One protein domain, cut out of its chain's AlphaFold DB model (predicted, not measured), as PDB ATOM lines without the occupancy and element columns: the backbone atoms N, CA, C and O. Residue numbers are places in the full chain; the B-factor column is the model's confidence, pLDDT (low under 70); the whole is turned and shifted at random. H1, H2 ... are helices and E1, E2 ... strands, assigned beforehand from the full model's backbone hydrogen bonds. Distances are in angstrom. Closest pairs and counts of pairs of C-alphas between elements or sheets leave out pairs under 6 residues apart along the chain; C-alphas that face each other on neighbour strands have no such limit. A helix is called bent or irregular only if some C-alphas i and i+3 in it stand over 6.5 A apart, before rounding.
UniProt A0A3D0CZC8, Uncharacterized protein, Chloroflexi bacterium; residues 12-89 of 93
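AT A GLANCE: This is residues 12 to 89 of the 93 residues of an uncharacterized protein of Chloroflexi bacterium (UniProt A0A3D0CZC8). Four short helices make a small, rounded body in which H1 and H3 lie at two opposite ends, while H2 and H4 lie between them on two sides of the middle. H4, the longest helix by residues, begins beside H3 and runs off toward the end where H1 lies, and the strand E1 folds back beside the last turn of H4 at the rim of the body; residues 12 to 18 are a lead-in with no named element that reaches H1. The printed part has 78 residues, with four named helices and one named strand in the order H1, H2, H3, H4, E1, and its class is mostly helix. It is compact, with a radius of gyration of the C-alphas of 11.5 A, and the C-alphas span 29 by 26 by 19 A along their three main axes.

HOW THE PARTS SIT: The printed part begins with residues 12 to 18 and goes on into H1, residues 19 to 30. A short link leads from it to H2, residues 37 to 46, and H1 and H2 only just touch, with 3 pairs of C-alphas within 8 A. Their closest C-alphas are those of Tyr 30 and Phe 37, 6.5 A apart, and they run opposite ways at a steep tilt of 59 degrees. Another short link leads to H3, residues 54 to 64, which touches H2; the closest C-alphas are those of Arg 40 and Val 61, 6.8 A apart. H2 and H3 run opposite ways at a steep tilt of 57 degrees. After a tight link comes H4, residues 70 to 82, which touches H3 with residues 70 to 74 alone. The closest C-alphas of H3 and H4 are those of Ala 58 and Pro 70, 5.2 A apart, and the two run opposite ways at a steep tilt of 64 degrees. The helix packing is mostly crossed, with 0 of these 3 pairs of helices at a shallow tilt. H4 is near H2, with 10 pairs of C-alphas within 10 A, and near H1, with 9 such pairs. A tight link joins H4 to E1, residues 86 to 89, a strand that pairs with no named strand. The closest C-alphas of H4 and E1 are those of Glu 81 and Val 87, 5.5 A apart. H1 and H3 are apart, and E1 is apart from H1 and H3, and only just from H2, with the closest C-alphas 8.4 A from each other. In H2, H3 and H4 every O i to N i+4 pair is within hydrogen-bond range, while in H1 6 of 8 are.

IN THESE COORDINATES: H1 begins at C-alpha 19, at (128.225, 184.348, 207.757), and measures 13.9 A from first to last C-alpha. It is irregular: C-alphas 25 and 28 are 7.2 A apart. H2, from Phe 37 to Asn 46, measures 14.1 A, and H3, from Ile 54 to Glu 64, measures 15.2 A. H4 runs 18.5 A from C-alpha 70 at (133.193, 166.861, 194.544) to C-alpha 82 at (118.337, 170.581, 204.897). E1, from Val 86 to Glu 89, ends at C-alpha 89, at (117.359, 170.863, 191.329), 9.3 A from its first C-alpha.

THE WHOLE: The two C-alphas farthest apart are those of Ser 32 and Ser 51, 29.9 A from each other. The C-alphas of Leu 12 and Glu 89, the first and last printed residues, are 11.8 A apart. The centre of H2 is nearest to the mean of the C-alphas, at 5.1 A, and that of E1 is farthest, at 12.0 A. The printed part has no cut, and no link between named elements is long. The mean pLDDT of the printed part is 88.7, and residues 14 to 19 are under 70, of which Met 19 belongs to H1.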
ATOM      1  N   LEU A  12     117.708 180.010 197.966       86.88
ATOM      2  CA  LEU A  12     116.309 180.362 198.244       86.88
ATOM      3  C   LEU A  12     116.136 181.798 198.749       86.88
ATOM      4  O   LEU A  12     115.036 182.343 198.710       86.88
ATOM      5  N   ARG A  13     117.209 182.431 199.236       71.75
ATOM      6  CA  ARG A  13     117.174 183.802 199.754       71.75
ATOM      7  C   ARG A  13     118.259 184.642 199.077       71.75
ATOM      8  O   ARG A  13     119.437 184.447 199.378       71.75
ATOM      9  N   PRO A  14     117.899 185.573 198.177       56.47
ATOM     10  CA  PRO A  14     118.828 186.567 197.658       56.47
ATOM     11  C   PRO A  14     119.034 187.634 198.738       56.47
ATOM     12  O   PRO A  14     118.339 188.640 198.796       56.47
ATOM     13  N   GLY A  15     119.945 187.376 199.668       58.44
ATOM     14  CA  GLY A  15     120.263 188.300 200.747       58.44
ATOM     15  C   GLY A  15     121.580 187.926 201.397       58.44
ATOM     16  O   GLY A  15     122.019 186.782 201.279       58.44
ATOM     17  N   LEU A  16     122.202 188.911 202.051       53.91
ATOM     18  CA  LEU A  16     123.470 188.774 202.757       53.91
ATOM     19  C   LEU A  16     123.406 187.526 203.635       53.91
ATOM     20  O   LEU A  16     122.669 187.465 204.623       53.91
ATOM     21  N   ILE A  17     124.129 186.499 203.218       59.00
ATOM     22  CA  ILE A  17     124.213 185.267 203.970       59.00
ATOM     23  C   ILE A  17     124.805 185.641 205.308       59.00
ATOM     24  O   ILE A  17     125.861 186.272 205.381       59.00
ATOM     25  N   ASN A  18     124.089 185.305 206.376       68.12
ATOM     26  CA  ASN A  18     124.592 185.562 207.704       68.12
ATOM     27  C   ASN A  18     125.767 184.610 207.944       68.12
ATOM     28  O   ASN A  18     125.588 183.490 208.419       68.12
ATOM     29  N   MET A  19     126.967 185.072 207.592       67.31
ATOM     30  CA  MET A  19     128.225 184.348 207.757       67.31
ATOM     31  C   MET A  19     128.407 183.859 209.194       67.31
ATOM     32  O   MET A  19     128.953 182.784 209.411       67.31
ATOM     33  N   LYS A  20     127.870 184.589 210.185       71.56
ATOM     34  CA  LYS A  20     127.878 184.141 211.584       71.56
ATOM     35  C   LYS A  20     127.012 182.902 211.782       71.56
ATOM     36  O   LYS A  20     127.435 181.981 212.466       71.56
ATOM     37  N   TYR A  21     125.826 182.855 211.177       75.06
ATOM     38  CA  TYR A  21     124.971 181.675 211.275       75.06
ATOM     39  C   TYR A  21     125.618 180.469 210.594       75.06
ATOM     40  O   TYR A  21     125.622 179.389 211.168       75.06
ATOM     41  N   GLN A  22     126.209 180.644 209.409       73.56
ATOM     42  CA  GLN A  22     126.904 179.544 208.739       73.56
ATOM     43  C   GLN A  22     128.111 179.055 209.545       73.56
ATOM     44  O   GLN A  22     128.268 177.852 209.728       73.56
ATOM     45  N   ALA A  23     128.910 179.965 210.105       76.31
ATOM     46  CA  ALA A  23     130.012 179.601 210.990       76.31
ATOM     47  C   ALA A  23     129.531 178.827 212.232       76.31
ATOM     48  O   ALA A  23     130.168 177.857 212.626       76.31
ATOM     49  N   ILE A  24     128.393 179.203 212.823       81.94
ATOM     50  CA  ILE A  24     127.827 178.513 213.994       81.94
ATOM     51  C   ILE A  24     127.241 177.145 213.615       81.94
ATOM     52  O   ILE A  24     127.502 176.159 214.298       81.94
ATOM     53  N   ALA A  25     126.455 177.074 212.538       83.12
ATOM     54  CA  ALA A  25     125.732 175.864 212.144       83.12
ATOM     55  C   ALA A  25     126.647 174.808 211.508       83.12
ATOM     56  O   ALA A  25     126.489 173.614 211.747       83.12
ATOM     57  N   PHE A  26     127.611 175.247 210.702       87.19
ATOM     58  CA  PHE A  26     128.421 174.377 209.853       87.19
ATOM     59  C   PHE A  26     129.899 174.349 210.265       87.19
ATOM     60  O   PHE A  26     130.589 173.363 210.004       87.19
ATOM     61  N   GLY A  27     130.390 175.382 210.959       86.69
ATOM     62  CA  GLY A  27     131.782 175.468 211.414       86.69
ATOM     63  C   GLY A  27     132.246 174.259 212.234       86.69
ATOM     64  O   GLY A  27     133.278 173.691 211.873       86.69
ATOM     65  N   PRO A  28     131.494 173.776 213.246       89.00
ATOM     66  CA  PRO A  28     131.879 172.584 214.007       89.00
ATOM     67  C   PRO A  28     132.082 171.330 213.146       89.00
ATOM     68  O   PRO A  28     132.866 170.455 213.507       89.00
ATOM     69  N   LYS A  29     131.386 171.239 212.006       90.56
ATOM     70  CA  LYS A  29     131.437 170.081 211.110       90.56
ATOM     71  C   LYS A  29     132.552 170.183 210.069       90.56
ATOM     72  O   LYS A  29     133.138 169.159 209.717       90.56
ATOM     73  N   TYR A  30     132.832 171.382 209.560       91.31
ATOM     74  CA  TYR A  30     133.684 171.546 208.377       91.31
ATOM     75  C   TYR A  30     134.983 172.307 208.614       91.31
ATOM     76  O   TYR A  30     135.948 172.032 207.907       91.31
ATOM     77  N   ALA A  31     135.071 173.191 209.611       88.19
ATOM     78  CA  ALA A  31     136.264 174.021 209.811       88.19
ATOM     79  C   ALA A  31     137.532 173.199 210.126       88.19
ATOM     80  O   ALA A  31     138.637 173.615 209.800       88.19
ATOM     81  N   SER A  32     137.382 172.015 210.727       88.75
ATOM     82  CA  SER A  32     138.492 171.082 210.982       88.75
ATOM     83  C   SER A  32     138.889 170.239 209.762       88.75
ATOM     84  O   SER A  32     139.987 169.689 209.733       88.75
ATOM     85  N   ARG A  33     137.998 170.114 208.771       91.19
ATOM     86  CA  ARG A  33     138.185 169.319 207.542       91.19
ATOM     87  C   ARG A  33     138.652 170.176 206.370       91.19
ATOM     88  O   ARG A  33     139.267 169.654 205.448       91.19
ATOM     89  N   ASP A  34     138.341 171.466 206.410       90.50
ATOM     90  CA  ASP A  34     138.686 172.437 205.386       90.50
ATOM     91  C   ASP A  34     139.061 173.778 206.043       90.50
ATOM     92  O   ASP A  34     138.176 174.510 206.496       90.50
ATOM     93  N   PRO A  35     140.357 174.139 206.095       88.69
ATOM     94  CA  PRO A  35     140.787 175.413 206.665       88.69
ATOM     95  C   PRO A  35     140.284 176.621 205.860       88.69
ATOM     96  O   PRO A  35     140.252 177.728 206.387       88.69
ATOM     97  N   GLN A  36     139.867 176.414 204.606       91.06
ATOM     98  CA  GLN A  36     139.305 177.441 203.723       91.06
ATOM     99  C   GLN A  36     137.773 177.379 203.678       91.06
ATOM    100  O   GLN A  36     137.145 177.939 202.783       91.06
ATOM    101  N   PHE A  37     137.152 176.714 204.660       88.81
ATOM    102  CA  PHE A  37     135.710 176.486 204.713       88.81
ATOM    103  C   PHE A  37     134.883 177.770 204.548       88.81
ATOM    104  O   PHE A  37     133.895 177.760 203.821       88.81
ATOM    105  N   MET A  38     135.267 178.872 205.202       88.19
ATOM    106  CA  MET A  38     134.495 180.122 205.140       88.19
ATOM    107  C   MET A  38     134.518 180.745 203.741       88.19
ATOM    108  O   MET A  38     133.464 181.125 203.230       88.19
ATOM    109  N   ASP A  39     135.690 180.788 203.108       90.25
ATOM    110  CA  ASP A  39     135.839 181.288 201.738       90.25
ATOM    111  C   ASP A  39     135.107 180.372 200.755       90.25
ATOM    112  O   ASP A  39     134.365 180.832 199.887       90.25
ATOM    113  N   ARG A  40     135.217 179.053 200.958       92.19
ATOM    114  CA  ARG A  40     134.502 178.069 200.149       92.19
ATOM    115  C   ARG A  40     132.994 178.235 200.277       92.19
ATOM    116  O   ARG A  40     132.313 178.259 199.262       92.19
ATOM    117  N   MET A  41     132.455 178.393 201.483       91.00
ATOM    118  CA  MET A  41     131.018 178.608 201.690       91.00
ATOM    119  C   MET A  41     130.507 179.867 201.001       91.00
ATOM    120  O   MET A  41     129.423 179.832 200.416       91.00
ATOM    121  N   ALA A  42     131.280 180.955 201.046       89.12
ATOM    122  CA  ALA A  42     130.950 182.176 200.325       89.12
ATOM    123  C   ALA A  42     130.769 181.879 198.830       89.12
ATOM    124  O   ALA A  42     129.734 182.204 198.246       89.12
ATOM    125  N   GLU A  43     131.743 181.183 198.245       92.56
ATOM    126  CA  GLU A  43     131.771 180.934 196.811       92.56
ATOM    127  C   GLU A  43     130.733 179.903 196.361       92.56
ATOM    128  O   GLU A  43     130.034 180.109 195.370       92.56
ATOM    129  N   LEU A  44     130.518 178.840 197.143       92.94
ATOM    130  CA  LEU A  44     129.437 177.884 196.889       92.94
ATOM    131  C   LEU A  44     128.085 178.594 196.803       92.94
ATOM    132  O   LEU A  44     127.279 178.298 195.920       92.94
ATOM    133  N   MET A  45     127.837 179.558 197.685       90.69
ATOM    134  CA  MET A  45     126.586 180.305 197.697       90.69
ATOM    135  C   MET A  45     126.491 181.349 196.578       90.69
ATOM    136  O   MET A  45     125.389 181.589 196.069       90.69
ATOM    137  N   ASN A  46     127.613 181.946 196.168       90.44
ATOM    138  CA  ASN A  46     127.676 182.813 194.990       90.44
ATOM    139  C   ASN A  46     127.294 182.044 193.720       90.44
ATOM    140  O   ASN A  46     126.459 182.517 192.949       90.44
ATOM    141  N   LEU A  47     127.828 180.830 193.565       93.62
ATOM    142  CA  LEU A  47     127.613 179.952 192.411       93.62
ATOM    143  C   LEU A  47     126.278 179.184 192.446       93.62
ATOM    144  O   LEU A  47     125.927 178.515 191.474       93.62
ATOM    145  N   SER A  48     125.515 179.288 193.537       93.25
ATOM    146  CA  SER A  48     124.208 178.637 193.715       93.25
ATOM    147  C   SER A  48     123.063 179.408 193.045       93.25
ATOM    148  O   SER A  48     122.106 179.826 193.702       93.25
ATOM    149  N   ASP A  49     123.150 179.636 191.738       92.31
ATOM    150  CA  ASP A  49     122.116 180.299 190.925       92.31
ATOM    151  C   ASP A  49     121.219 179.308 190.149       92.31
ATOM    152  O   ASP A  49     120.260 179.703 189.485       92.31
ATOM    153  N   GLY A  50     121.490 178.006 190.266       93.56
ATOM    154  CA  GLY A  50     120.796 176.938 189.548       93.56
ATOM    155  C   GLY A  50     121.269 176.727 188.107       93.56
ATOM    156  O   GLY A  50     120.674 175.916 187.401       93.56
ATOM    157  N   SER A  51     122.314 177.421 187.644       93.94
ATOM    158  CA  SER A  51     122.861 177.250 186.287       93.94
ATOM    159  C   SER A  51     123.932 176.160 186.196       93.94
ATOM    160  O   SER A  51     124.125 175.577 185.130       93.94
ATOM    161  N   ARG A  52     124.603 175.856 187.313       95.12
ATOM    162  CA  ARG A  52     125.738 174.926 187.389       95.12
ATOM    163  C   ARG A  52     125.405 173.713 188.237       95.12
ATOM    164  O   ARG A  52     124.667 173.805 189.213       95.12
ATOM    165  N   THR A  53     125.971 172.579 187.863       96.62
ATOM    166  CA  THR A  53     125.939 171.341 188.638       96.62
ATOM    167  C   THR A  53     126.919 171.394 189.809       96.62
ATOM    168  O   THR A  53     127.902 172.140 189.783       96.62
ATOM    169  N   ILE A  54     126.704 170.562 190.830       96.56
ATOM    170  CA  ILE A  54     127.640 170.417 191.955       96.56
ATOM    171  C   ILE A  54     129.048 170.040 191.463       96.56
ATOM    172  O   ILE A  54     130.031 170.556 191.990       96.56
ATOM    173  N   ALA A  55     129.168 169.196 190.432       96.06
ATOM    174  CA  ALA A  55     130.462 168.846 189.839       96.06
ATOM    175  C   ALA A  55     131.190 170.061 189.238       96.06
ATOM    176  O   ALA A  55     132.388 170.246 189.461       96.06
ATOM    177  N   GLU A  56     130.472 170.900 188.489       96.75
ATOM    178  CA  GLU A  56     131.031 172.117 187.893       96.75
ATOM    179  C   GLU A  56     131.450 173.115 188.969       96.75
ATOM    180  O   GLU A  56     132.549 173.663 188.892       96.75
ATOM    181  N   ILE A  57     130.615 173.297 189.994       97.25
ATOM    182  CA  ILE A  57     130.925 174.159 191.135       97.25
ATOM    183  C   ILE A  57     132.175 173.653 191.855       97.25
ATOM    184  O   ILE A  57     133.091 174.437 192.074       97.25
ATOM    185  N   ALA A  58     132.265 172.352 192.152       96.81
ATOM    186  CA  ALA A  58     133.431 171.752 192.799       96.81
ATOM    187  C   ALA A  58     134.727 171.990 192.009       96.81
ATOM    188  O   ALA A  58     135.768 172.275 192.600       96.81
ATOM    189  N   ARG A  59     134.661 171.922 190.673       96.88
ATOM    190  CA  ARG A  59     135.797 172.227 189.796       96.88
ATOM    191  C   ARG A  59     136.205 173.701 189.871       96.88
ATOM    192  O   ARG A  59     137.400 173.975 189.927       96.88
ATOM    193  N   ILE A  60     135.240 174.622 189.866       96.62
ATOM    194  CA  ILE A  60     135.485 176.073 189.940       96.62
ATOM    195  C   ILE A  60     136.136 176.427 191.279       96.62
ATOM    196  O   ILE A  60     137.263 176.913 191.295       96.62
ATOM    197  N   VAL A  61     135.502 176.076 192.402       95.88
ATOM    198  CA  VAL A  61     136.051 176.387 193.736       95.88
ATOM    199  C   VAL A  61     137.360 175.647 194.016       95.88
ATOM    200  O   VAL A  61     138.213 176.136 194.750       95.88
ATOM    201  N   GLY A  62     137.532 174.461 193.423       95.94
ATOM    202  CA  GLY A  62     138.776 173.699 193.468       95.94
ATOM    203  C   GLY A  62     139.953 174.440 192.832       95.94
ATOM    204  O   GLY A  62     141.079 174.326 193.309       95.94
ATOM    205  N   TYR A  63     139.675 175.191 191.764       94.69
ATOM    206  CA  TYR A  63     140.652 175.993 191.035       94.69
ATOM    207  C   TYR A  63     140.888 177.365 191.682       94.69
ATOM    208  O   TYR A  63     142.031 177.800 191.766       94.69
ATOM    209  N   GLU A  64     139.829 178.036 192.142       93.50
ATOM    210  CA  GLU A  64     139.900 179.413 192.656       93.50
ATOM    211  C   GLU A  64     140.415 179.516 194.096       93.50
ATOM    212  O   GLU A  64     141.090 180.483 194.436       93.50
ATOM    213  N   ILE A  65     140.096 178.530 194.940       93.06
ATOM    214  CA  ILE A  65     140.385 178.567 196.380       93.06
ATOM    215  C   ILE A  65     141.461 177.532 196.702       93.06
ATOM    216  O   ILE A  65     142.608 177.847 197.012       93.06
ATOM    217  N   SER A  66     141.090 176.257 196.608       92.69
ATOM    218  CA  SER A  66     141.993 175.125 196.800       92.69
ATOM    219  C   SER A  66     141.312 173.814 196.428       92.69
ATOM    220  O   SER A  66     140.076 173.726 196.530       92.69
ATOM    221  N   PRO A  67     142.096 172.774 196.071       94.38
ATOM    222  CA  PRO A  67     141.561 171.474 195.697       94.38
ATOM    223  C   PRO A  67     140.555 170.936 196.715       94.38
ATOM    224  O   PRO A  67     140.797 170.942 197.921       94.38
ATOM    225  N   VAL A  68     139.428 170.436 196.214       94.38
ATOM    226  CA  VAL A  68     138.358 169.861 197.029       94.38
ATOM    227  C   VAL A  68     137.710 168.702 196.300       94.38
ATOM    228  O   VAL A  68     137.616 168.700 195.070       94.38
ATOM    229  N   SER A  69     137.256 167.701 197.048       94.69
ATOM    230  CA  SER A  69     136.540 166.591 196.436       94.69
ATOM    231  C   SER A  69     135.109 167.017 196.073       94.69
ATOM    232  O   SER A  69     134.425 167.650 196.884       94.69
ATOM    233  N   PRO A  70     134.595 166.628 194.892       95.06
ATOM    234  CA  PRO A  70     133.193 166.861 194.544       95.06
ATOM    235  C   PRO A  70     132.215 166.251 195.556       95.06
ATOM    236  O   PRO A  70     131.155 166.815 195.804       95.06
ATOM    237  N   ALA A  71     132.588 165.132 196.187       94.88
ATOM    238  CA  ALA A  71     131.796 164.503 197.242       94.88
ATOM    239  C   ALA A  71     131.657 165.394 198.490       94.88
ATOM    240  O   ALA A  71     130.576 165.470 199.065       94.88
ATOM    241  N   PHE A  72     132.718 166.105 198.888       94.50
ATOM    242  CA  PHE A  72     132.654 167.047 200.008       94.50
ATOM    243  C   PHE A  72     131.762 168.250 199.687       94.50
ATOM    244  O   PHE A  72     130.955 168.669 200.511       94.50
ATOM    245  N   VAL A  73     131.853 168.768 198.461       96.00
ATOM    246  CA  VAL A  73     130.979 169.851 197.986       96.00
ATOM    247  C   VAL A  73     129.517 169.390 197.955       96.00
ATOM    248  O   VAL A  73     128.637 170.122 198.404       96.00
ATOM    249  N   ALA A  74     129.251 168.160 197.508       95.94
ATOM    250  CA  ALA A  74     127.916 167.568 197.559       95.94
ATOM    251  C   ALA A  74     127.380 167.469 198.996       95.94
ATOM    252  O   ALA A  74     126.247 167.872 199.245       95.94
ATOM    253  N   GLU A  75     128.203 167.012 199.945       95.31
ATOM    254  CA  GLU A  75     127.842 166.933 201.366       95.31
ATOM    255  C   GLU A  75     127.441 168.305 201.933       95.31
ATOM    256  O   GLU A  75     126.439 168.417 202.639       95.31
ATOM    257  N   ILE A  76     128.201 169.359 201.615       94.38
ATOM    258  CA  ILE A  76     127.878 170.727 202.047       94.38
ATOM    259  C   ILE A  76     126.534 171.168 201.464       94.38
ATOM    260  O   ILE A  76     125.697 171.720 202.177       94.38
ATOM    261  N   PHE A  77     126.303 170.914 200.177       94.81
ATOM    262  CA  PHE A  77     125.062 171.299 199.513       94.81
ATOM    263  C   PHE A  77     123.830 170.572 200.050       94.81
ATOM    264  O   PHE A  77     122.773 171.190 200.174       94.81
ATOM    265  N   GLU A  78     123.953 169.300 200.420       94.31
ATOM    266  CA  GLU A  78     122.873 168.569 201.089       94.31
ATOM    267  C   GLU A  78     122.529 169.175 202.447       94.31
ATOM    268  O   GLU A  78     121.357 169.298 202.804       94.31
ATOM    269  N   ASP A  79     123.534 169.583 203.214       92.81
ATOM    270  CA  ASP A  79     123.292 170.218 204.502       92.81
ATOM    271  C   ASP A  79     122.730 171.637 204.342       92.81
ATOM    272  O   ASP A  79     121.840 172.030 205.102       92.81
ATOM    273  N   LEU A  80     123.156 172.379 203.318       91.19
ATOM    274  CA  LEU A  80     122.545 173.654 202.937       91.19
ATOM    275  C   LEU A  80     121.070 173.484 202.535       91.19
ATOM    276  O   LEU A  80     120.246 174.323 202.906       91.19
ATOM    277  N   GLU A  81     120.726 172.408 201.824       92.25
ATOM    278  CA  GLU A  81     119.345 172.062 201.463       92.25
ATOM    279  C   GLU A  81     118.507 171.745 202.709       92.25
ATOM    280  O   GLU A  81     117.445 172.338 202.901       92.25
ATOM    281  N   LYS A  82     119.018 170.910 203.626       91.50
ATOM    282  CA  LYS A  82     118.337 170.581 204.897       91.50
ATOM    283  C   LYS A  82     118.032 171.806 205.759       91.50
ATOM    284  O   LYS A  82     117.039 171.814 206.480       91.50
ATOM    285  N   HIS A  83     118.876 172.835 205.694       87.56
ATOM    286  CA  HIS A  83     118.688 174.081 206.440       87.56
ATOM    287  C   HIS A  83     117.911 175.155 205.657       87.56
ATOM    288  O   HIS A  83     117.724 176.265 206.159       87.56
ATOM    289  N   GLY A  84     117.448 174.854 204.439       87.81
ATOM    290  CA  GLY A  84     116.637 175.766 203.629       87.81
ATOM    291  C   GLY A  84     117.411 176.946 203.031       87.81
ATOM    292  O   GLY A  84     116.818 177.994 202.762       87.81
ATOM    293  N   TYR A  85     118.726 176.810 202.831       87.75
ATOM    294  CA  TYR A  85     119.543 177.823 202.149       87.75
ATOM    295  C   TYR A  85     119.483 177.703 200.634       87.75
ATOM    296  O   TYR A  85     119.443 178.718 199.931       87.75
ATOM    297  N   VAL A  86     119.472 176.469 200.141       91.69
ATOM    298  CA  VAL A  86     119.400 176.143 198.720       91.69
ATOM    299  C   VAL A  86     118.315 175.102 198.482       91.69
ATOM    300  O   VAL A  86     117.934 174.369 199.389       91.69
ATOM    301  N   VAL A  87     117.845 175.023 197.247       94.25
ATOM    302  CA  VAL A  87     117.181 173.842 196.699       94.25
ATOM    303  C   VAL A  87     118.126 173.205 195.689       94.25
ATOM    304  O   VAL A  87     118.782 173.919 194.926       94.25
ATOM    305  N   LEU A  88     118.246 171.879 195.695       94.44
ATOM    306  CA  LEU A  88     119.078 171.161 194.737       94.44
ATOM    307  C   LEU A  88     118.190 170.578 193.631       94.44
ATOM    308  O   LEU A  88     117.500 169.572 193.812       94.44
ATOM    309  N   GLU A  89     118.211 171.216 192.467       92.00
ATOM    310  CA  GLU A  89     117.359 170.863 191.329       92.00
ATOM    311  C   GLU A  89     117.947 169.696 190.526       92.00
ATOM    312  O   GLU A  89     119.166 169.543 190.432       92.00
TER     313      GLU A  89